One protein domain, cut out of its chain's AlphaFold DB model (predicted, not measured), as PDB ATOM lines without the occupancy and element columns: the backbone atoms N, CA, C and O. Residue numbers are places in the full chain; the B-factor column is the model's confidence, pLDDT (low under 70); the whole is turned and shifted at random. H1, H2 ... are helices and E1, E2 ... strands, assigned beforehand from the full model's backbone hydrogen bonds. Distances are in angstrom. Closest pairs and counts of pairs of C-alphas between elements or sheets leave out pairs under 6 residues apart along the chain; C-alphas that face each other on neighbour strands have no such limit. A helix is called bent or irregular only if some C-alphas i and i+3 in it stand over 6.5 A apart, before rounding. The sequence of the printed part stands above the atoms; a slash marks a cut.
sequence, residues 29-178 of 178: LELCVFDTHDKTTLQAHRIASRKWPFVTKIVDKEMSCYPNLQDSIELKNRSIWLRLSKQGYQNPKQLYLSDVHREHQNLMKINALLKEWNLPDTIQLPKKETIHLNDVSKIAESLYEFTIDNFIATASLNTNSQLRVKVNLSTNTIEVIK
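What this domain is: This is residues 29 to 178 of the 178 residues of an uncharacterized protein of Aquimarina brevivitae (UniProt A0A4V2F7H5). One long helix, H4, runs along the length of the model and joins two parts: near its start a small parallel pair of strands, E1 and E2, with H1 on the E2 side and H3 on the E1 side, and toward its end a strongly twisted sheet, E3 to E6, whose one face it crosses slantwise. H1 sits near the middle, packed on H4 and close to both E2 and E3, while the short H2 lies in the turn from E2 to H3. The printed part has 150 residues, with four named helices and six named strands in the order E1 H1 E2 H2 H3 H4 E3 E4 E5 E6; the larger sheet has the order E3 E4 E5 E6 and is antiparallel, and the class is mixed, helices and strands. The whole is loose, with a radius of gyration of the C-alphas of 18.5 A, and elongated, spanning 57 by 37 by 23 A.

Where its parts are: E1 is residues 30 to 34, 12.7 A long, and begins at C-alpha 30 (24.566, 1.013, -35.929). H1 is residues 39 to 49, 15.4 A, and E2 is residues 55 to 59, 12.7 A. H2, residues 61 to 65, 8.6 A, is only just irregular: C-alphas 62 and 65 are 6.7 A apart. H3 is residues 69 to 86, 26.0 A. H4, residues 92 to 115, measures 34.8 A from C-alpha 92 (19.416, -4.775, -48.056) to C-alpha 115 (53.108, -13.157, -49.934). E3 is residues 134 to 140, 18.1 A; E4, residues 143 to 148, 16.2 A; E5, residues 163 to 168, 16.2 A. E6, residues 173 to 177, 12.8 A, ends at C-alpha 177 (53.797, 5.086, -51.163).

How they stand to each other: E1 and E2 are parallel at 34 degrees, with N 31 and O 55 2.8 A apart, within hydrogen-bond range. E1, H1 and E2 form a strand-helix-strand unit, two parallel neighbour strands with a helix between, and its crossover is right-handed. The closest C-alphas of H1 and E2 are those of Ser 49 and Thr 56, 6.3 A apart; those of E1 and H3 are Leu 31 and Asn 77, 5.7 A. H2 and H3 are close but not clearly touching, Ser 64 to Gln 70 at 7.7 A between closest C-alphas. H3, with residues 81 to 85 alone, touches residues 92 to 93 of H4; the closest C-alphas, of Trp 81 and Pro 92, are 6.0 A apart, and the steep tilt of 69.6 degrees, opposite ways, is only just short of about perpendicular. H1 touches H4 at a steep tilt of 48 degrees, opposite ways, with the C-alphas of Ala 44 and Glu 103 closest at 5.0 A. E3 to E6 form a meander, each strand the antiparallel neighbour of the one before; its hairpins have N 137 and O 145 at 2.8 A, N 146 and O 165 at 3.0 A, and N 166 and O 175 at 2.8 A, within hydrogen-bond range. H1 and H4 are on this sheet, in two layers, helices on one face of a sheet. H4 has a height over the sheet of 10.3 A and lies over E4 and, only just, E5, on which 3 of its C-alphas fall; on the local plane it runs slantwise to the strands, at 56 degrees to E4. Every O i to N i+4 pair is within hydrogen-bond range in H1, H3 and H4; H2 has 0 of 1, and 1 of 2 O i to N i+3 pairs.

The domain as a whole: The C-alphas farthest apart are those of Lys 86 and Ala 155, at 59.5 A. The printed part has no cut and ends at the chain's last residue, 178. The links H4 to E3, 18 residues, and E4 to E5, 14 residues, are long; between them, residues 123 to 124 pair antiparallel with 152 to 153. The mean pLDDT of the printed part is 82.0, and residues 61 to 67, 120 to 134, 149 to 161 and 178 are under 70.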
ATOM      1  N   LEU A  29      22.704   4.987 -37.830       87.88
ATOM      2  CA  LEU A  29      22.268   3.611 -37.596       87.88
ATOM      3  C   LEU A  29      23.499   2.741 -37.320       87.88
ATOM      4  O   LEU A  29      24.487   2.855 -38.036       87.88
ATOM      5  N   GLU A  30      23.443   1.877 -36.308       90.25
ATOM      6  CA  GLU A  30      24.566   1.013 -35.929       90.25
ATOM      7  C   GLU A  30      24.250  -0.452 -36.221       90.25
ATOM      8  O   GLU A  30      23.463  -1.069 -35.497       90.25
ATOM      9  N   LEU A  31      24.896  -1.027 -37.232       91.94
ATOM     10  CA  LEU A  31      24.838  -2.458 -37.485       91.94
ATOM     11  C   LEU A  31      25.828  -3.189 -36.575       91.94
ATOM     12  O   LEU A  31      27.035  -2.987 -36.686       91.94
ATOM     13  N   CYS A  32      25.334  -4.061 -35.703       91.19
ATOM     14  CA  CYS A  32      26.186  -4.832 -34.800       91.19
ATOM     15  C   CYS A  32      26.697  -6.103 -35.491       91.19
ATOM     16  O   CYS A  32      25.912  -6.878 -36.036       91.19
ATOM     17  N   VAL A  33      28.004  -6.335 -35.444       89.19
ATOM     18  CA  VAL A  33      28.664  -7.532 -35.977       89.19
ATOM     19  C   VAL A  33      29.490  -8.151 -34.859       89.19
ATOM     20  O   VAL A  33      30.172  -7.432 -34.136       89.19
ATOM     21  N   PHE A  34      29.419  -9.469 -34.703       86.06
ATOM     22  CA  PHE A  34      30.222 -10.170 -33.707       86.06
ATOM     23  C   PHE A  34      31.697 -10.191 -34.090       86.06
ATOM     24  O   PHE A  34      32.030 -10.407 -35.257       86.06
ATOM     25  N   ASP A  35      32.569 -10.023 -33.099       84.12
ATOM     26  CA  ASP A  35      33.979 -10.340 -33.261       84.12
ATOM     27  C   ASP A  35      34.145 -11.852 -33.477       84.12
ATOM     28  O   ASP A  35      33.846 -12.669 -32.603       84.12
ATOM     29  N   THR A  36      34.573 -12.232 -34.681       80.19
ATOM     30  CA  THR A  36      34.875 -13.620 -35.052       80.19
ATOM     31  C   THR A  36      36.340 -13.987 -34.813       80.19
ATOM     32  O   THR A  36      36.730 -15.113 -35.115       80.19
ATOM     33  N   HIS A  37      37.159 -13.049 -34.326       81.00
ATOM     34  CA  HIS A  37      38.625 -13.090 -34.272       81.00
ATOM     35  C   HIS A  37      39.321 -13.227 -35.636       81.00
ATOM     36  O   HIS A  37      40.552 -13.239 -35.715       81.00
ATOM     37  N   ASP A  38      38.563 -13.255 -36.734       85.44
ATOM     38  CA  ASP A  38      39.098 -13.142 -38.082       85.44
ATOM     39  C   ASP A  38      39.177 -11.668 -38.490       85.44
ATOM     40  O   ASP A  38      38.202 -11.050 -38.935       85.44
ATOM     41  N   LYS A  39      40.386 -11.108 -38.373       83.62
ATOM     42  CA  LYS A  39      40.693  -9.729 -38.772       83.62
ATOM     43  C   LYS A  39      40.298  -9.438 -40.225       83.62
ATOM     44  O   LYS A  39      39.875  -8.319 -40.510       83.62
ATOM     45  N   THR A  40      40.386 -10.415 -41.132       88.00
ATOM     46  CA  THR A  40      40.015 -10.243 -42.547       88.00
ATOM     47  C   THR A  40      38.516 -10.012 -42.678       88.00
ATOM     48  O   THR A  40      38.086  -9.048 -43.315       88.00
ATOM     49  N   THR A  41      37.713 -10.842 -42.010       90.38
ATOM     50  CA  THR A  41      36.254 -10.691 -41.953       90.38
ATOM     51  C   THR A  41      35.841  -9.360 -41.320       90.38
ATOM     52  O   THR A  41      34.986  -8.656 -41.863       90.38
ATOM     53  N   LEU A  42      36.479  -8.947 -40.220       89.69
ATOM     54  CA  LEU A  42      36.189  -7.654 -39.592       89.69
ATOM     55  C   LEU A  42      36.498  -6.468 -40.513       89.69
ATOM     56  O   LEU A  42      35.703  -5.530 -40.605       89.69
ATOM     57  N   GLN A  43      37.628  -6.507 -41.223       89.38
ATOM     58  CA  GLN A  43      37.973  -5.466 -42.191       89.38
ATOM     59  C   GLN A  43      37.017  -5.464 -43.388       89.38
ATOM     60  O   GLN A  43      36.595  -4.394 -43.823       89.38
ATOM     61  N   ALA A  44      36.583  -6.634 -43.862       92.88
ATOM     62  CA  ALA A  44      35.574  -6.731 -44.914       92.88
ATOM     63  C   ALA A  44      34.263  -6.040 -44.505       92.88
ATOM     64  O   ALA A  44      33.714  -5.250 -45.273       92.88
ATOM     65  N   HIS A  45      33.803  -6.244 -43.267       93.75
ATOM     66  CA  HIS A  45      32.645  -5.534 -42.719       93.75
ATOM     67  C   HIS A  45      32.849  -4.014 -42.632       93.75
ATOM     68  O   HIS A  45      31.948  -3.239 -42.975       93.75
ATOM     69  N   ARG A  46      34.034  -3.566 -42.198       91.00
ATOM     70  CA  ARG A  46      34.376  -2.135 -42.127       91.00
ATOM     71  C   ARG A  46      34.381  -1.487 -43.510       91.00
ATOM     72  O   ARG A  46      33.808  -0.415 -43.667       91.00
ATOM     73  N   ILE A  47      34.967  -2.138 -44.512       92.94
ATOM     74  CA  ILE A  47      35.028  -1.627 -45.888       92.94
ATOM     75  C   ILE A  47      33.639  -1.639 -46.532       92.94
ATOM     76  O   ILE A  47      33.212  -0.612 -47.063       92.94
ATOM     77  N   ALA A  48      32.918  -2.761 -46.451       94.81
ATOM     78  CA  ALA A  48      31.600  -2.910 -47.064       94.81
ATOM     79  C   ALA A  48      30.612  -1.860 -46.540       94.81
ATOM     80  O   ALA A  48      29.916  -1.225 -47.329       94.81
ATOM     81  N   SER A  49      30.603  -1.603 -45.227       93.38
ATOM     82  CA  SER A  49      29.662  -0.658 -44.603       93.38
ATOM     83  C   SER A  49      29.814   0.799 -45.045       93.38
ATOM     84  O   SER A  49      28.842   1.541 -44.973       93.38
ATOM     85  N   ARG A  50      30.965   1.214 -45.600       91.62
ATOM     86  CA  ARG A  50      31.175   2.595 -46.087       91.62
ATOM     87  C   ARG A  50      30.196   3.009 -47.192       91.62
ATOM     88  O   ARG A  50      29.953   4.198 -47.368       91.62
ATOM     89  N   LYS A  51      29.655   2.045 -47.949       90.62
ATOM     90  CA  LYS A  51      28.670   2.287 -49.021       90.62
ATOM     91  C   LYS A  51      27.224   2.362 -48.504       90.62
ATOM     92  O   LYS A  51      26.313   2.639 -49.280       90.62
ATOM     93  N   TRP A  52      27.004   2.098 -47.218       93.81
ATOM     94  CA  TRP A  52      25.682   1.941 -46.622       93.81
ATOM     95  C   TRP A  52      25.369   3.072 -45.631       93.81
ATOM     96  O   TRP A  52      26.273   3.616 -45.003       93.81
ATOM     97  N   PRO A  53      24.089   3.441 -45.435       92.62
ATOM     98  CA  PRO A  53      23.697   4.527 -44.532       92.62
ATOM     99  C   PRO A  53      23.613   4.058 -43.063       92.62
ATOM    100  O   PRO A  53      22.644   4.332 -42.352       92.62
ATOM    101  N   PHE A  54      24.622   3.312 -42.614       91.94
ATOM    102  CA  PHE A  54      24.828   2.870 -41.236       91.94
ATOM    103  C   PHE A  54      26.329   2.706 -40.973       91.94
ATOM    104  O   PHE A  54      27.126   2.588 -41.898       91.94
ATOM    105  N   VAL A  55      26.713   2.660 -39.702       89.69
ATOM    106  CA  VAL A  55      28.069   2.315 -39.268       89.69
ATOM    107  C   VAL A  55      28.089   0.892 -38.724       89.69
ATOM    108  O   VAL A  55      27.143   0.466 -38.061       89.69
ATOM    109  N   THR A  56      29.158   0.144 -38.992       90.75
ATOM    110  CA  THR A  56      29.351  -1.172 -38.373       90.75
ATOM    111  C   THR A  56      30.000  -1.020 -37.004       90.75
ATOM    112  O   THR A  56      31.047  -0.388 -36.872       90.75
ATOM    113  N   LYS A  57      29.405  -1.649 -35.993       90.00
ATOM    114  CA  LYS A  57      29.931  -1.750 -34.634       90.00
ATOM    115  C   LYS A  57      30.318  -3.194 -34.352       90.00
ATOM    116  O   LYS A  57      29.476  -4.084 -34.444       90.00
ATOM    117  N   ILE A  58      31.587  -3.411 -34.024       86.50
ATOM    118  CA  ILE A  58      32.090  -4.730 -33.635       86.50
ATOM    119  C   ILE A  58      31.734  -4.944 -32.163       86.50
ATOM    120  O   ILE A  58      31.932  -4.045 -31.346       86.50
ATOM    121  N   VAL A  59      31.139  -6.092 -31.857       85.88
ATOM    122  CA  VAL A  59      30.754  -6.497 -30.505       85.88
ATOM    123  C   VAL A  59      31.601  -7.694 -30.113       85.88
ATOM    124  O   VAL A  59      31.536  -8.734 -30.774       85.88
ATOM    125  N   ASP A  60      32.372  -7.545 -29.040       80.25
ATOM    126  CA  ASP A  60      33.244  -8.603 -28.549       80.25
ATOM    127  C   ASP A  60      32.426  -9.819 -28.138       80.25
ATOM    128  O   ASP A  60      31.446  -9.728 -27.389       80.25
ATOM    129  N   LYS A  61      32.843 -10.985 -28.629       67.06
ATOM    130  CA  LYS A  61      32.167 -12.238 -28.318       67.06
ATOM    131  C   LYS A  61      32.286 -12.586 -26.835       67.06
ATOM    132  O   LYS A  61      31.398 -13.238 -26.327       67.06
ATOM    133  N   GLU A  62      33.287 -12.096 -26.106       63.56
ATOM    134  CA  GLU A  62      33.414 -12.326 -24.655       63.56
ATOM    135  C   GLU A  62      32.317 -11.633 -23.820       63.56
ATOM    136  O   GLU A  62      32.017 -12.065 -22.708       63.56
ATOM    137  N   MET A  63      31.606 -10.641 -24.379       54.62
ATOM    138  CA  MET A  63      30.349 -10.149 -23.794       54.62
ATOM    139  C   MET A  63      29.185 -11.155 -23.939       54.62
ATOM    140  O   MET A  63      28.098 -10.907 -23.420       54.62
ATOM    141  N   SER A  64      29.378 -12.314 -24.588       51.22
ATOM    142  CA  SER A  64      28.368 -13.377 -24.735       51.22
ATOM    143  C   SER A  64      28.016 -14.108 -23.437       51.22
ATOM    144  O   SER A  64      27.198 -15.023 -23.467       51.22
ATOM    145  N   CYS A  65      28.581 -13.716 -22.292       51.06
ATOM    146  CA  CYS A  65      28.117 -14.155 -20.972       51.06
ATOM    147  C   CYS A  65      26.660 -13.732 -20.678       51.06
ATOM    148  O   CYS A  65      26.070 -14.194 -19.703       51.06
ATOM    149  N   TYR A  66      26.060 -12.879 -21.519       58.81
ATOM    150  CA  TYR A  66      24.628 -12.584 -21.506       58.81
ATOM    151  C   TYR A  66      23.857 -13.556 -22.420       58.81
ATOM    152  O   TYR A  66      23.990 -13.462 -23.644       58.81
ATOM    153  N   PRO A  67      22.986 -14.425 -21.871       59.81
ATOM    154  CA  PRO A  67      22.349 -15.523 -22.612       59.81
ATOM    155  C   PRO A  67      21.432 -15.109 -23.780       59.81
ATOM    156  O   PRO A  67      21.021 -15.971 -24.542       59.81
ATOM    157  N   ASN A  68      21.163 -13.813 -23.984       76.38
ATOM    158  CA  ASN A  68      20.280 -13.299 -25.043       76.38
ATOM    159  C   ASN A  68      20.956 -12.251 -25.951       76.38
ATOM    160  O   ASN A  68      20.279 -11.514 -26.672       76.38
ATOM    161  N   LEU A  69      22.287 -12.109 -25.887       79.62
ATOM    162  CA  LEU A  69      22.991 -11.051 -26.619       79.62
ATOM    163  C   LEU A  69      22.873 -11.219 -28.141       79.62
ATOM    164  O   LEU A  69      22.669 -10.235 -28.853       79.62
ATOM    165  N   GLN A  70      22.965 -12.458 -28.630       81.38
ATOM    166  CA  GLN A  70      22.817 -12.763 -30.050       81.38
ATOM    167  C   GLN A  70      21.430 -12.412 -30.571       81.38
ATOM    168  O   GLN A  70      21.331 -11.617 -31.506       81.38
ATOM    169  N   ASP A  71      20.375 -12.890 -29.916       83.69
ATOM    170  CA  ASP A  71      18.998 -12.577 -30.304       83.69
ATOM    171  C   ASP A  71      18.735 -11.066 -30.276       83.69
ATOM    172  O   ASP A  71      18.122 -10.510 -31.188       83.69
ATOM    173  N   SER A  72      19.266 -10.363 -29.272       85.69
ATOM    174  CA  SER A  72      19.171  -8.903 -29.171       85.69
ATOM    175  C   SER A  72      19.858  -8.185 -30.342       85.69
ATOM    176  O   SER A  72      19.287  -7.266 -30.939       85.69
ATOM    177  N   ILE A  73      21.058  -8.626 -30.730       88.62
ATOM    178  CA  ILE A  73      21.790  -8.089 -31.886       88.62
ATOM    179  C   ILE A  73      21.055  -8.386 -33.191       88.62
ATOM    180  O   ILE A  73      20.930  -7.501 -34.040       88.62
ATOM    181  N   GLU A  74      20.526  -9.595 -33.354       88.62
ATOM    182  CA  GLU A  74      19.754  -9.972 -34.533       88.62
ATOM    183  C   GLU A  74      18.471  -9.140 -34.657       88.62
ATOM    184  O   GLU A  74      18.168  -8.637 -35.744       88.62
ATOM    185  N   LEU A  75      17.762  -8.903 -33.548       88.81
ATOM    186  CA  LEU A  75      16.591  -8.024 -33.498       88.81
ATOM    187  C   LEU A  75      16.954  -6.566 -33.815       88.81
ATOM    188  O   LEU A  75      16.279  -5.932 -34.637       88.81
ATOM    189  N   LYS A  76      18.045  -6.039 -33.240       89.69
ATOM    190  CA  LYS A  76      18.555  -4.694 -33.560       89.69
ATOM    191  C   LYS A  76      18.878  -4.580 -35.049       89.69
ATOM    192  O   LYS A  76      18.364  -3.683 -35.718       89.69
ATOM    193  N   ASN A  77      19.645  -5.517 -35.599       94.12
ATOM    194  CA  ASN A  77      20.010  -5.534 -37.015       94.12
ATOM    195  C   ASN A  77      18.779  -5.675 -37.923       94.12
ATOM    196  O   ASN A  77      18.692  -5.010 -38.955       94.12
ATOM    197  N   ARG A  78      17.777  -6.472 -37.528       94.56
ATOM    198  CA  ARG A  78      16.510  -6.597 -38.264       94.56
ATOM    199  C   ARG A  78      15.802  -5.253 -38.408       94.56
ATOM    200  O   ARG A  78      15.286  -4.961 -39.488       94.56
ATOM    201  N   SER A  79      15.800  -4.421 -37.365       93.00
ATOM    202  CA  SER A  79      15.197  -3.082 -37.430       93.00
ATOM    203  C   SER A  79      15.876  -2.181 -38.474       93.00
ATOM    204  O   SER A  79      15.196  -1.441 -39.188       93.00
ATOM    205  N   ILE A  80      17.196  -2.312 -38.637       94.00
ATOM    206  CA  ILE A  80      17.984  -1.583 -39.640       94.00
ATOM    207  C   ILE A  80      17.594  -2.049 -41.037       94.00
ATOM    208  O   ILE A  80      17.249  -1.224 -41.879       94.00
ATOM    209  N   TRP A  81      17.550  -3.363 -41.268       95.62
ATOM    210  CA  TRP A  81      17.148  -3.927 -42.559       95.62
ATOM    211  C   TRP A  81      15.752  -3.482 -42.980       95.62
ATOM    212  O   TRP A  81      15.569  -3.031 -44.109       95.62
ATOM    213  N   LEU A  82      14.788  -3.520 -42.060       95.06
ATOM    214  CA  LEU A  82      13.432  -3.042 -42.323       95.06
ATOM    215  C   LEU A  82      13.401  -1.546 -42.653       95.06
ATOM    216  O   LEU A  82      12.657  -1.132 -43.543       95.06
ATOM    217  N   ARG A  83      14.203  -0.726 -41.965       94.00
ATOM    218  CA  ARG A  83      14.304   0.709 -42.252       94.00
ATOM    219  C   ARG A  83      14.887   0.975 -43.639       94.00
ATOM    220  O   ARG A  83      14.323   1.796 -44.357       94.00
ATOM    221  N   LEU A  84      15.945   0.270 -44.035       93.75
ATOM    222  CA  LEU A  84      16.527   0.397 -45.377       93.75
ATOM    223  C   LEU A  84      15.536  -0.033 -46.460       93.75
ATOM    224  O   LEU A  84      15.370   0.668 -47.454       93.75
ATOM    225  N   SER A  85      14.801  -1.126 -46.248       95.19
ATOM    226  CA  SER A  85      13.756  -1.539 -47.189       95.19
ATOM    227  C   SER A  85      12.657  -0.484 -47.343       95.19
ATOM    228  O   SER A  85      12.242  -0.198 -48.462       95.19
ATOM    229  N   LYS A  86      12.249   0.179 -46.251       94.88
ATOM    230  CA  LYS A  86      11.313   1.321 -46.305       94.88
ATOM    231  C   LYS A  86      11.886   2.549 -47.024       94.88
ATOM    232  O   LYS A  86      11.117   3.371 -47.503       94.88
ATOM    233  N   GLN A  87      13.209   2.679 -47.096       93.44
ATOM    234  CA  GLN A  87      13.908   3.736 -47.836       93.44
ATOM    235  C   GLN A  87      14.140   3.384 -49.317       93.44
ATOM    236  O   GLN A  87      14.760   4.168 -50.028       93.44
ATOM    237  N   GLY A  88      13.646   2.233 -49.788       94.88
ATOM    238  CA  GLY A  88      13.727   1.819 -51.192       94.88
ATOM    239  C   GLY A  88      14.869   0.855 -51.520       94.88
ATOM    240  O   GLY A  88      14.995   0.442 -52.670       94.88
ATOM    241  N   TYR A  89      15.678   0.440 -50.538       93.44
ATOM    242  CA  TYR A  89      16.698  -0.586 -50.764       93.44
ATOM    243  C   TYR A  89      16.042  -1.961 -50.939       93.44
ATOM    244  O   TYR A  89      15.369  -2.468 -50.037       93.44
ATOM    245  N   GLN A  90      16.271  -2.606 -52.080       95.19
ATOM    246  CA  GLN A  90      15.796  -3.967 -52.330       95.19
ATOM    247  C   GLN A  90      16.727  -4.980 -51.653       95.19
ATOM    248  O   GLN A  90      17.929  -4.964 -51.884       95.19
ATOM    249  N   ASN A  91      16.185  -5.862 -50.809       95.44
ATOM    250  CA  ASN A  91      16.934  -6.932 -50.125       95.44
ATOM    251  C   ASN A  91      18.248  -6.475 -49.435       95.44
ATOM    252  O   ASN A  91      19.300  -7.088 -49.639       95.44
ATOM    253  N   PRO A  92      18.216  -5.437 -48.573       95.69
ATOM    254  CA  PRO A  92      19.416  -4.775 -48.056       95.69
ATOM    255  C   PRO A  92      20.352  -5.717 -47.290       95.69
ATOM    256  O   PRO A  92      21.564  -5.639 -47.453       95.69
ATOM    257  N   LYS A  93      19.801  -6.656 -46.505       95.94
ATOM    258  CA  LYS A  93      20.601  -7.660 -45.784       95.94
ATOM    259  C   LYS A  93      21.432  -8.511 -46.747       95.94
ATOM    260  O   LYS A  93      22.620  -8.703 -46.520       95.94
ATOM    261  N   GLN A  94      20.811  -9.037 -47.802       97.25
ATOM    262  CA  GLN A  94      21.481  -9.929 -48.749       97.25
ATOM    263  C   GLN A  94      22.538  -9.183 -49.565       97.25
ATOM    264  O   GLN A  94      23.646  -9.687 -49.724       97.25
ATOM    265  N   LEU A  95      22.218  -7.973 -50.032       97.19
ATOM    266  CA  LEU A  95      23.169  -7.127 -50.753       97.19
ATOM    267  C   LEU A  95      24.369  -6.753 -49.878       97.19
ATOM    268  O   LEU A  95      25.504  -6.892 -50.318       97.19
ATOM    269  N   TYR A  96      24.137  -6.368 -48.620       96.69
ATOM    270  CA  TYR A  96      25.226  -6.077 -47.690       96.69
ATOM    271  C   TYR A  96      26.113  -7.304 -47.444       96.69
ATOM    272  O   TYR A  96      27.334  -7.200 -47.497       96.69
ATOM    273  N   LEU A  97      25.527  -8.483 -47.220       95.88
ATOM    274  CA  LEU A  97      26.306  -9.715 -47.044       95.88
ATOM    275  C   LEU A  97      27.088 -10.095 -48.311       95.88
ATOM    276  O   LEU A  97      28.207 -10.592 -48.209       95.88
ATOM    277  N   SER A  98      26.537  -9.823 -49.497       97.19
ATOM    278  CA  SER A  98      27.250  -9.987 -50.767       97.19
ATOM    279  C   SER A  98      28.424  -9.012 -50.892       97.19
ATOM    280  O   SER A  98      29.510  -9.431 -51.295       97.19
ATOM    281  N   ASP A  99      28.247  -7.751 -50.487       96.62
ATOM    282  CA  ASP A  99      29.336  -6.774 -50.426       96.62
ATOM    283  C   ASP A  99      30.438  -7.240 -49.469       96.62
ATOM    284  O   ASP A  99      31.604  -7.242 -49.850       96.62
ATOM    285  N   VAL A 100      30.085  -7.698 -48.263       96.00
ATOM    286  CA  VAL A 100      31.045  -8.240 -47.284       96.00
ATOM    287  C   VAL A 100      31.811  -9.426 -47.866       96.00
ATOM    288  O   VAL A 100      33.033  -9.470 -47.762       96.00
ATOM    289  N   HIS A 101      31.119 -10.368 -48.511       96.38
ATOM    290  CA  HIS A 101      31.762 -11.527 -49.129       96.38
ATOM    291  C   HIS A 101      32.755 -11.118 -50.224       96.38
ATOM    292  O   HIS A 101      33.881 -11.618 -50.252       96.38
ATOM    293  N   ARG A 102      32.375 -10.166 -51.085       97.19
ATOM    294  CA  ARG A 102      33.252  -9.622 -52.129       97.19
ATOM    295  C   ARG A 102      34.489  -8.953 -51.530       97.19
ATOM    296  O   ARG A 102      35.602  -9.222 -51.973       97.19
ATOM    297  N   GLU A 103      34.319  -8.107 -50.513       96.00
ATOM    298  CA  GLU A 103      35.457  -7.457 -49.852       96.00
ATOM    299  C   GLU A 103      36.363  -8.480 -49.152       96.00
ATOM    300  O   GLU A 103      37.582  -8.379 -49.253       96.00
ATOM    301  N   HIS A 104      35.800  -9.513 -48.524       94.31
ATOM    302  CA  HIS A 104      36.576 -10.603 -47.934       94.31
ATOM    303  C   HIS A 104      37.430 -11.330 -48.987       94.31
ATOM    304  O   HIS A 104      38.624 -11.541 -48.780       94.31
ATOM    305  N   GLN A 105      36.853 -11.672 -50.143       95.56
ATOM    306  CA  GLN A 105      37.597 -12.277 -51.255       95.56
ATOM    307  C   GLN A 105      38.717 -11.363 -51.770       95.56
ATOM    308  O   GLN A 105      39.831 -11.830 -52.010       95.56
ATOM    309  N   ASN A 106      38.453 -10.060 -51.886       95.19
ATOM    310  CA  ASN A 106      39.461  -9.082 -52.289       95.19
ATOM    311  C   ASN A 106      40.618  -9.011 -51.285       95.19
ATOM    312  O   ASN A 106      41.774  -9.062 -51.696       95.19
ATOM    313  N   LEU A 107      40.335  -8.970 -49.981       92.38
ATOM    314  CA  LEU A 107      41.367  -8.975 -48.938       92.38
ATOM    315  C   LEU A 107      42.193 -10.270 -48.945       92.38
ATOM    316  O   LEU A 107      43.414 -10.224 -48.809       92.38
ATOM    317  N   MET A 108      41.557 -11.423 -49.177       91.19
ATOM    318  CA  MET A 108      42.264 -12.696 -49.351       91.19
ATOM    319  C   MET A 108      43.200 -12.672 -50.566       91.19
ATOM    320  O   MET A 108      44.333 -13.148 -50.478       91.19
ATOM    321  N   LYS A 109      42.767 -12.068 -51.680       92.31
ATOM    322  CA  LYS A 109      43.607 -11.875 -52.869       92.31
ATOM    323  C   LYS A 109      44.782 -10.931 -52.592       92.31
ATOM    324  O   LYS A 109      45.897 -11.232 -53.005       92.31
ATOM    325  N   ILE A 110      44.565  -9.834 -51.862       89.94
ATOM    326  CA  ILE A 110      45.641  -8.922 -51.430       89.94
ATOM    327  C   ILE A 110      46.671  -9.677 -50.584       89.94
ATOM    328  O   ILE A 110      47.863  -9.589 -50.859       89.94
ATOM    329  N   ASN A 111      46.221 -10.471 -49.608       86.06
ATOM    330  CA  ASN A 111      47.105 -11.294 -48.781       86.06
ATOM    331  C   ASN A 111      47.951 -12.269 -49.610       86.06
ATOM    332  O   ASN A 111      49.116 -12.486 -49.286       86.06
ATOM    333  N   ALA A 112      47.386 -12.862 -50.665       86.56
ATOM    334  CA  ALA A 112      48.136 -13.727 -51.574       86.56
ATOM    335  C   ALA A 112      49.198 -12.940 -52.362       86.56
ATOM    336  O   ALA A 112      50.366 -13.315 -52.338       86.56
ATOM    337  N   LEU A 113      48.821 -11.805 -52.962       87.94
ATOM    338  CA  LEU A 113      49.747 -10.948 -53.713       87.94
ATOM    339  C   LEU A 113      50.917 -10.462 -52.851       87.94
ATOM    340  O   LEU A 113      52.053 -10.445 -53.308       87.94
ATOM    341  N   LEU A 114      50.660 -10.102 -51.592       82.50
ATOM    342  CA  LEU A 114      51.711  -9.642 -50.686       82.50
ATOM    343  C   LEU A 114      52.680 -10.749 -50.268       82.50
ATOM    344  O   LEU A 114      53.845 -10.460 -50.016       82.50
ATOM    345  N   LYS A 115      52.228 -12.007 -50.205       80.88
ATOM    346  CA  LYS A 115      53.108 -13.157 -49.934       80.88
ATOM    347  C   LYS A 115      54.052 -13.451 -51.098       80.88
ATOM    348  O   LYS A 115      55.151 -13.941 -50.871       80.88
ATOM    349  N   GLU A 116      53.613 -13.165 -52.319       83.38
ATOM    350  CA  GLU A 116      54.390 -13.339 -53.553       83.38
ATOM    351  C   GLU A 116      55.205 -12.090 -53.918       83.38
ATOM    352  O   GLU A 116      55.948 -12.087 -54.900       83.38
ATOM    353  N   TRP A 117      55.069 -11.008 -53.149       81.31
ATOM    354  CA  TRP A 117      55.711  -9.747 -53.466       81.31
ATOM    355  C   TRP A 117      57.218  -9.802 -53.211       81.31
ATOM    356  O   TRP A 117      57.678  -9.853 -52.069       81.31
ATOM    357  N   ASN A 118      57.990  -9.708 -54.292       74.12
ATOM    358  CA  ASN A 118      59.428  -9.478 -54.224       74.12
ATOM    359  C   ASN A 118      59.692  -8.039 -53.778       74.12
ATOM    360  O   ASN A 118      59.681  -7.104 -54.583       74.12
ATOM    361  N   LEU A 119      59.901  -7.866 -52.478       70.69
ATOM    362  CA  LEU A 119      60.318  -6.590 -51.922       70.69
ATOM    363  C   LEU A 119      61.723  -6.210 -52.399       70.69
ATOM    364  O   LEU A 119      62.557  -7.095 -52.594       70.69
ATOM    365  N   PRO A 120      62.011  -4.906 -52.552       67.00
ATOM    366  CA  PRO A 120      63.377  -4.442 -52.754       67.00
ATOM    367  C   PRO A 120      64.283  -4.950 -51.625       67.00
ATOM    368  O   PRO A 120      63.862  -4.935 -50.470       67.00
ATOM    369  N   ASP A 121      65.535  -5.303 -51.929       61.06
ATOM    370  CA  ASP A 121      66.505  -5.862 -50.962       61.06
ATOM    371  C   ASP A 121      66.711  -4.998 -49.699       61.06
ATOM    372  O   ASP A 121      67.169  -5.475 -48.658       61.06
ATOM    373  N   THR A 122      66.353  -3.715 -49.775       59.84
ATOM    374  CA  THR A 122      66.392  -2.738 -48.679       59.84
ATOM    375  C   THR A 122      65.256  -2.883 -47.660       59.84
ATOM    376  O   THR A 122      65.312  -2.253 -46.604       59.84
ATOM    377  N   ILE A 123      64.210  -3.659 -47.969       64.94
ATOM    378  CA  ILE A 123      63.030  -3.876 -47.125       64.94
ATOM    379  C   ILE A 123      62.894  -5.375 -46.865       64.94
ATOM    380  O   ILE A 123      62.529  -6.143 -47.751       64.94
ATOM    381  N   GLN A 124      63.131  -5.796 -45.625       60.84
ATOM    382  CA  GLN A 124      62.847  -7.164 -45.201       60.84
ATOM    383  C   GLN A 124      61.559  -7.190 -44.382       60.84
ATOM    384  O   GLN A 124      61.461  -6.544 -43.335       60.84
ATOM    385  N   LEU A 125      60.575  -7.966 -44.845       61.84
ATOM    386  CA  LEU A 125      59.443  -8.347 -44.005       61.84
ATOM    387  C   LEU A 125      59.900  -9.366 -42.955       61.84
ATOM    388  O   LEU A 125      60.761 -10.207 -43.247       61.84
ATOM    389  N   PRO A 126      59.321  -9.342 -41.745       56.59
ATOM    390  CA  PRO A 126      59.586 -10.363 -40.744       56.59
ATOM    391  C   PRO A 126      59.258 -11.747 -41.321       56.59
ATOM    392  O   PRO A 126      58.123 -12.039 -41.687       56.59
ATOM    393  N   LYS A 127      60.270 -12.624 -41.389       51.78
ATOM    394  CA  LYS A 127      60.243 -13.946 -42.053       51.78
ATOM    395  C   LYS A 127      59.161 -14.926 -41.559       51.78
ATOM    396  O   LYS A 127      59.097 -16.043 -42.068       51.78
ATOM    397  N   LYS A 128      58.366 -14.582 -40.541       46.47
ATOM    398  CA  LYS A 128      57.457 -15.520 -39.862       46.47
ATOM    399  C   LYS A 128      56.103 -14.967 -39.437       46.47
ATOM    400  O   LYS A 128      55.325 -15.726 -38.866       46.47
ATOM    401  N   GLU A 129      55.776 -13.718 -39.737       51.62
ATOM    402  CA  GLU A 129      54.471 -13.183 -39.361       51.62
ATOM    403  C   GLU A 129      53.608 -12.997 -40.598       51.62
ATOM    404  O   GLU A 129      54.024 -12.433 -41.610       51.62
ATOM    405  N   THR A 130      52.394 -13.540 -40.528       54.69
ATOM    406  CA  THR A 130      51.332 -13.203 -41.471       54.69
ATOM    407  C   THR A 130      51.272 -11.685 -41.515       54.69
ATOM    408  O   THR A 130      51.089 -11.081 -40.462       54.69
ATOM    409  N   ILE A 131      51.456 -11.076 -42.691       60.06
ATOM    410  CA  ILE A 131      51.314  -9.625 -42.842       60.06
ATOM    411  C   ILE A 131      49.920  -9.280 -42.329       60.06
ATOM    412  O   ILE A 131      48.907  -9.613 -42.947       60.06
ATOM    413  N   HIS A 132      49.864  -8.696 -41.137       60.88
ATOM    414  CA  HIS A 132      48.612  -8.276 -40.554       60.88
ATOM    415  C   HIS A 132      48.227  -6.995 -41.271       60.88
ATOM    416  O   HIS A 132      48.849  -5.956 -41.078       60.88
ATOM    417  N   LEU A 133      47.223  -7.099 -42.138       65.12
ATOM    418  CA  LEU A 133      46.616  -5.957 -42.801       65.12
ATOM    419  C   LEU A 133      45.883  -5.100 -41.759       65.12
ATOM    420  O   LEU A 133      44.675  -5.236 -41.542       65.12
ATOM    421  N   ASN A 134      46.636  -4.247 -41.074       65.50
ATOM    422  CA  ASN A 134      46.086  -3.223 -40.206       65.50
ATOM    423  C   ASN A 134      45.609  -2.056 -41.090       65.50
ATOM    424  O   ASN A 134      46.258  -1.685 -42.067       65.50
ATOM    425  N   ASP A 135      44.427  -1.524 -40.777       72.25
ATOM    426  CA  ASP A 135      43.869  -0.309 -41.388       72.25
ATOM    427  C   ASP A 135      43.770  -0.287 -42.923       72.25
ATOM    428  O   ASP A 135      44.107   0.695 -43.586       72.25
ATOM    429  N   VAL A 136      43.219  -1.357 -43.506       85.25
ATOM    430  CA  VAL A 136      42.923  -1.389 -44.945       85.25
ATOM    431  C   VAL A 136      41.865  -0.346 -45.310       85.25
ATOM    432  O   VAL A 136      40.732  -0.360 -44.818       85.25
ATOM    433  N   SER A 137      42.206   0.530 -46.248       88.94
ATOM    434  CA  SER A 137      41.302   1.508 -46.832       88.94
ATOM    435  C   SER A 137      41.077   1.222 -48.312       88.94
ATOM    436  O   SER A 137      42.008   1.186 -49.111       88.94
ATOM    437  N   LYS A 138      39.813   1.052 -48.702       92.44
ATOM    438  CA  LYS A 138      39.422   0.985 -50.114       92.44
ATOM    439  C   LYS A 138      39.382   2.399 -50.697       92.44
ATOM    440  O   LYS A 138      38.597   3.223 -50.226       92.44
ATOM    441  N   ILE A 139      40.218   2.660 -51.703       92.31
ATOM    442  CA  ILE A 139      40.297   3.939 -52.430       92.31
ATOM    443  C   ILE A 139      39.353   3.919 -53.638       92.31
ATOM    444  O   ILE A 139      38.627   4.879 -53.877       92.31
ATOM    445  N   ALA A 140      39.350   2.816 -54.387       92.00
ATOM    446  CA  ALA A 140      38.472   2.589 -55.534       92.00
ATOM    447  C   ALA A 140      38.065   1.111 -55.602       92.00
ATOM    448  O   ALA A 140      38.510   0.310 -54.784       92.00
ATOM    449  N   GLU A 141      37.224   0.725 -56.567       90.81
ATOM    450  CA  GLU A 141      36.641  -0.627 -56.599       90.81
ATOM    451  C   GLU A 141      37.692  -1.751 -56.568       90.81
ATOM    452  O   GLU A 141      37.502  -2.734 -55.854       90.81
ATOM    453  N   SER A 142      38.822  -1.558 -57.256       93.81
ATOM    454  CA  SER A 142      39.960  -2.484 -57.276       93.81
ATOM    455  C   SER A 142      41.217  -1.955 -56.581       93.81
ATOM    456  O   SER A 142      42.236  -2.636 -56.618       93.81
ATOM    457  N   LEU A 143      41.184  -0.762 -55.978       94.88
ATOM    458  CA  LEU A 143      42.370  -0.105 -55.422       94.88
ATOM    459  C   LEU A 143      42.261   0.009 -53.906       94.88
ATOM    460  O   LEU A 143      41.354   0.663 -53.383       94.88
ATOM    461  N   TYR A 144      43.226  -0.589 -53.222       94.06
ATOM    462  CA  TYR A 144      43.296  -0.653 -51.772       94.06
ATOM    463  C   TYR A 144      44.612  -0.058 -51.298       94.06
ATOM    464  O   TYR A 144      45.633  -0.199 -51.964       94.06
ATOM    465  N   GLU A 145      44.577   0.588 -50.146       91.00
ATOM    466  CA  GLU A 145      45.752   1.067 -49.435       91.00
ATOM    467  C   GLU A 145      45.772   0.457 -48.039       91.00
ATOM    468  O   GLU A 145      44.726   0.311 -47.407       91.00
ATOM    469  N   PHE A 146      46.951   0.083 -47.567       86.31
ATOM    470  CA  PHE A 146      47.149  -0.407 -46.211       86.31
ATOM    471  C   PHE A 146      48.536  -0.029 -45.714       86.31
ATOM    472  O   PHE A 146      49.439   0.304 -46.490       86.31
ATOM    473  N   THR A 147      48.683  -0.109 -44.400       80.38
ATOM    474  CA  THR A 147      49.945   0.106 -43.711       80.38
ATOM    475  C   THR A 147      50.482  -1.243 -43.262       80.38
ATOM    476  O   THR A 147      49.776  -2.024 -42.626       80.38
ATOM    477  N   ILE A 148      51.729  -1.534 -43.618       75.75
ATOM    478  CA  ILE A 148      52.483  -2.652 -43.062       75.75
ATOM    479  C   ILE A 148      53.356  -2.090 -41.943       75.75
ATOM    480  O   ILE A 148      54.263  -1.295 -42.197       75.75
ATOM    481  N   ASP A 149      53.076  -2.506 -40.714       69.12
ATOM    482  CA  ASP A 149      53.903  -2.189 -39.553       69.12
ATOM    483  C   ASP A 149      55.120  -3.135 -39.474       69.12
ATOM    484  O   ASP A 149      55.082  -4.263 -39.971       69.12
ATOM    485  N   ASN A 150      56.184  -2.699 -38.795       60.28
ATOM    486  CA  ASN A 150      57.343  -3.518 -38.409       60.28
ATOM    487  C   ASN A 150      58.165  -4.122 -39.570       60.28
ATOM    488  O   ASN A 150      58.522  -5.301 -39.529       60.28
ATOM    489  N   PHE A 151      58.540  -3.331 -40.582       61.47
ATOM    490  CA  PHE A 151      59.580  -3.762 -41.534       61.47
ATOM    491  C   PHE A 151      60.998  -3.438 -41.029       61.47
ATOM    492  O   PHE A 151      61.222  -2.423 -40.360       61.47
ATOM    493  N   ILE A 152      61.972  -4.291 -41.368       55.03
ATOM    494  CA  ILE A 152      63.394  -4.054 -41.084       55.03
ATOM    495  C   ILE A 152      64.012  -3.377 -42.311       55.03
ATOM    496  O   ILE A 152      64.099  -3.984 -43.381       55.03
ATOM    497  N   ALA A 153      64.442  -2.123 -42.154       55.91
ATOM    498  CA  ALA A 153      65.248  -1.411 -43.144       55.91
ATOM    499  C   ALA A 153      66.739  -1.570 -42.827       55.91
ATOM    500  O   ALA A 153      67.178  -1.311 -41.704       55.91
ATOM    501  N   THR A 154      67.544  -1.948 -43.818       52.62
ATOM    502  CA  THR A 154      69.004  -1.977 -43.686       52.62
ATOM    503  C   THR A 154      69.561  -0.547 -43.727       52.62
ATOM    504  O   THR A 154      69.728   0.051 -44.781       52.62
ATOM    505  N   ALA A 155      69.817   0.008 -42.537       50.16
ATOM    506  CA  ALA A 155      70.671   1.169 -42.255       50.16
ATOM    507  C   ALA A 155      70.446   2.442 -43.113       50.16
ATOM    508  O   ALA A 155      71.225   2.741 -44.012       50.16
ATOM    509  N   SER A 156      69.405   3.229 -42.797       49.88
ATOM    510  CA  SER A 156      69.357   4.711 -42.965       49.88
ATOM    511  C   SER A 156      67.975   5.317 -42.678       49.88
ATOM    512  O   SER A 156      67.852   6.534 -42.549       49.88
ATOM    513  N   LEU A 157      66.926   4.500 -42.552       53.41
ATOM    514  CA  LEU A 157      65.569   4.974 -42.288       53.41
ATOM    515  C   LEU A 157      65.257   4.879 -40.791       53.41
ATOM    516  O   LEU A 157      65.277   3.805 -40.198       53.41
ATOM    517  N   ASN A 158      65.042   6.050 -40.198       48.38
ATOM    518  CA  ASN A 158      64.759   6.279 -38.787       48.38
ATOM    519  C   ASN A 158      63.557   5.443 -38.286       48.38
ATOM    520  O   ASN A 158      62.638   5.122 -39.034       48.38
ATOM    521  N   THR A 159      63.589   5.136 -36.994       50.72
ATOM    522  CA  THR A 159      62.896   4.117 -36.176       50.72
ATOM    523  C   THR A 159      61.353   4.038 -36.151       50.72
ATOM    524  O   THR A 159      60.814   3.458 -35.215       50.72
ATOM    525  N   ASN A 160      60.615   4.505 -37.162       52.41
ATOM    526  CA  ASN A 160      59.166   4.251 -37.284       52.41
ATOM    527  C   ASN A 160      58.836   3.656 -38.661       52.41
ATOM    528  O   ASN A 160      58.399   4.352 -39.576       52.41
ATOM    529  N   SER A 161      59.087   2.358 -38.824       62.28
ATOM    530  CA  SER A 161      58.944   1.635 -40.090       62.28
ATOM    531  C   SER A 161      57.494   1.207 -40.354       62.28
ATOM    532  O   SER A 161      57.143   0.028 -40.289       62.28
ATOM    533  N   GLN A 162      56.650   2.185 -40.683       72.19
ATOM    534  CA  GLN A 162      55.366   1.955 -41.348       72.19
ATOM    535  C   GLN A 162      55.543   2.065 -42.862       72.19
ATOM    536  O   GLN A 162      56.015   3.086 -43.363       72.19
ATOM    537  N   LEU A 163      55.199   1.011 -43.600       77.25
ATOM    538  CA  LEU A 163      55.223   1.006 -45.060       77.25
ATOM    539  C   LEU A 163      53.796   1.164 -45.569       77.25
ATOM    540  O   LEU A 163      52.967   0.274 -45.384       77.25
ATOM    541  N   ARG A 164      53.503   2.283 -46.229       84.75
ATOM    542  CA  ARG A 164      52.218   2.460 -46.908       84.75
ATOM    543  C   ARG A 164      52.295   1.837 -48.288       84.75
ATOM    544  O   ARG A 164      53.231   2.085 -49.046       84.75
ATOM    545  N   VAL A 165      51.305   1.019 -48.610       87.69
ATOM    546  CA  VAL A 165      51.285   0.243 -49.845       87.69
ATOM    547  C   VAL A 165      49.923   0.374 -50.504       87.69
ATOM    548  O   VAL A 165      48.891   0.237 -49.848       87.69
ATOM    549  N   LYS A 166      49.924   0.618 -51.812       91.94
ATOM    550  CA  LYS A 166      48.756   0.517 -52.686       91.94
ATOM    551  C   LYS A 166      48.780  -0.820 -53.405       91.94
ATOM    552  O   LYS A 166      49.791  -1.198 -53.987       91.94
ATOM    553  N   VAL A 167      47.645  -1.505 -53.418       91.94
ATOM    554  CA  VAL A 167      47.441  -2.720 -54.208       91.94
ATOM    555  C   VAL A 167      46.279  -2.508 -55.152       91.94
ATOM    556  O   VAL A 167      45.161  -2.206 -54.729       91.94
ATOM    557  N   ASN A 168      46.551  -2.685 -56.442       94.50
ATOM    558  CA  ASN A 168      45.538  -2.657 -57.479       94.50
ATOM    559  C   ASN A 168      45.212  -4.085 -57.926       94.50
ATOM    560  O   ASN A 168      46.009  -4.749 -58.582       94.50
ATOM    561  N   LEU A 169      44.014  -4.552 -57.586       94.38
ATOM    562  CA  LEU A 169      43.532  -5.898 -57.885       94.38
ATOM    563  C   LEU A 169      43.156  -6.124 -59.353       94.38
ATOM    564  O   LEU A 169      42.977  -7.284 -59.728       94.38
ATOM    565  N   SER A 170      43.010  -5.068 -60.165       94.12
ATOM    566  CA  SER A 170      42.741  -5.212 -61.604       94.12
ATOM    567  C   SER A 170      44.014  -5.494 -62.399       94.12
ATOM    568  O   SER A 170      43.977  -6.266 -63.353       94.12
ATOM    569  N   THR A 171      45.142  -4.926 -61.973       94.25
ATOM    570  CA  THR A 171      46.468  -5.121 -62.579       94.25
ATOM    571  C   THR A 171      47.356  -6.081 -61.790       94.25
ATOM    572  O   THR A 171      48.423  -6.445 -62.267       94.25
ATOM    573  N   ASN A 172      46.929  -6.496 -60.592       92.19
ATOM    574  CA  ASN A 172      47.723  -7.259 -59.623       92.19
ATOM    575  C   ASN A 172      49.064  -6.582 -59.278       92.19
ATOM    576  O   ASN A 172      50.067  -7.253 -59.062       92.19
ATOM    577  N   THR A 173      49.090  -5.247 -59.238       90.31
ATOM    578  CA  THR A 173      50.309  -4.474 -58.960       90.31
ATOM    579  C   THR A 173      50.330  -3.957 -57.531       90.31
ATOM    580  O   THR A 173      49.288  -3.594 -56.977       90.31
ATOM    581  N   ILE A 174      51.534  -3.874 -56.970       88.88
ATOM    582  CA  ILE A 174      51.811  -3.373 -55.625       88.88
ATOM    583  C   ILE A 174      52.747  -2.167 -55.748       88.88
ATOM    584  O   ILE A 174      53.768  -2.246 -56.428       88.88
ATOM    585  N   GLU A 175      52.399  -1.055 -55.108       89.12
ATOM    586  CA  GLU A 175      53.156   0.197 -55.130       89.12
ATOM    587  C   GLU A 175      53.434   0.665 -53.698       89.12
ATOM    588  O   GLU A 175      52.511   0.787 -52.893       89.12
ATOM    589  N   VAL A 176      54.696   0.955 -53.379       84.75
ATOM    590  CA  VAL A 176      55.071   1.606 -52.115       84.75
ATOM    591  C   VAL A 176      54.825   3.105 -52.225       84.75
ATOM    592  O   VAL A 176      55.323   3.753 -53.142       84.75
ATOM    593  N   ILE A 177      54.116   3.662 -51.250       82.69
ATOM    594  CA  ILE A 177      53.797   5.086 -51.163       82.69
ATOM    595  C   ILE A 177      54.644   5.682 -50.038       82.69
ATOM    596  O   ILE A 177      54.657   5.147 -48.930       82.69
ATOM    597  N   LYS A 178      55.358   6.770 -50.335       63.75
ATOM    598  CA  LYS A 178      56.108   7.546 -49.337       63.75
ATOM    599  C   LYS A 178      55.196   8.489 -48.560       63.75
ATOM    600  O   LYS A 178      54.243   9.022 -49.172       63.75
TER     601      LYS A 178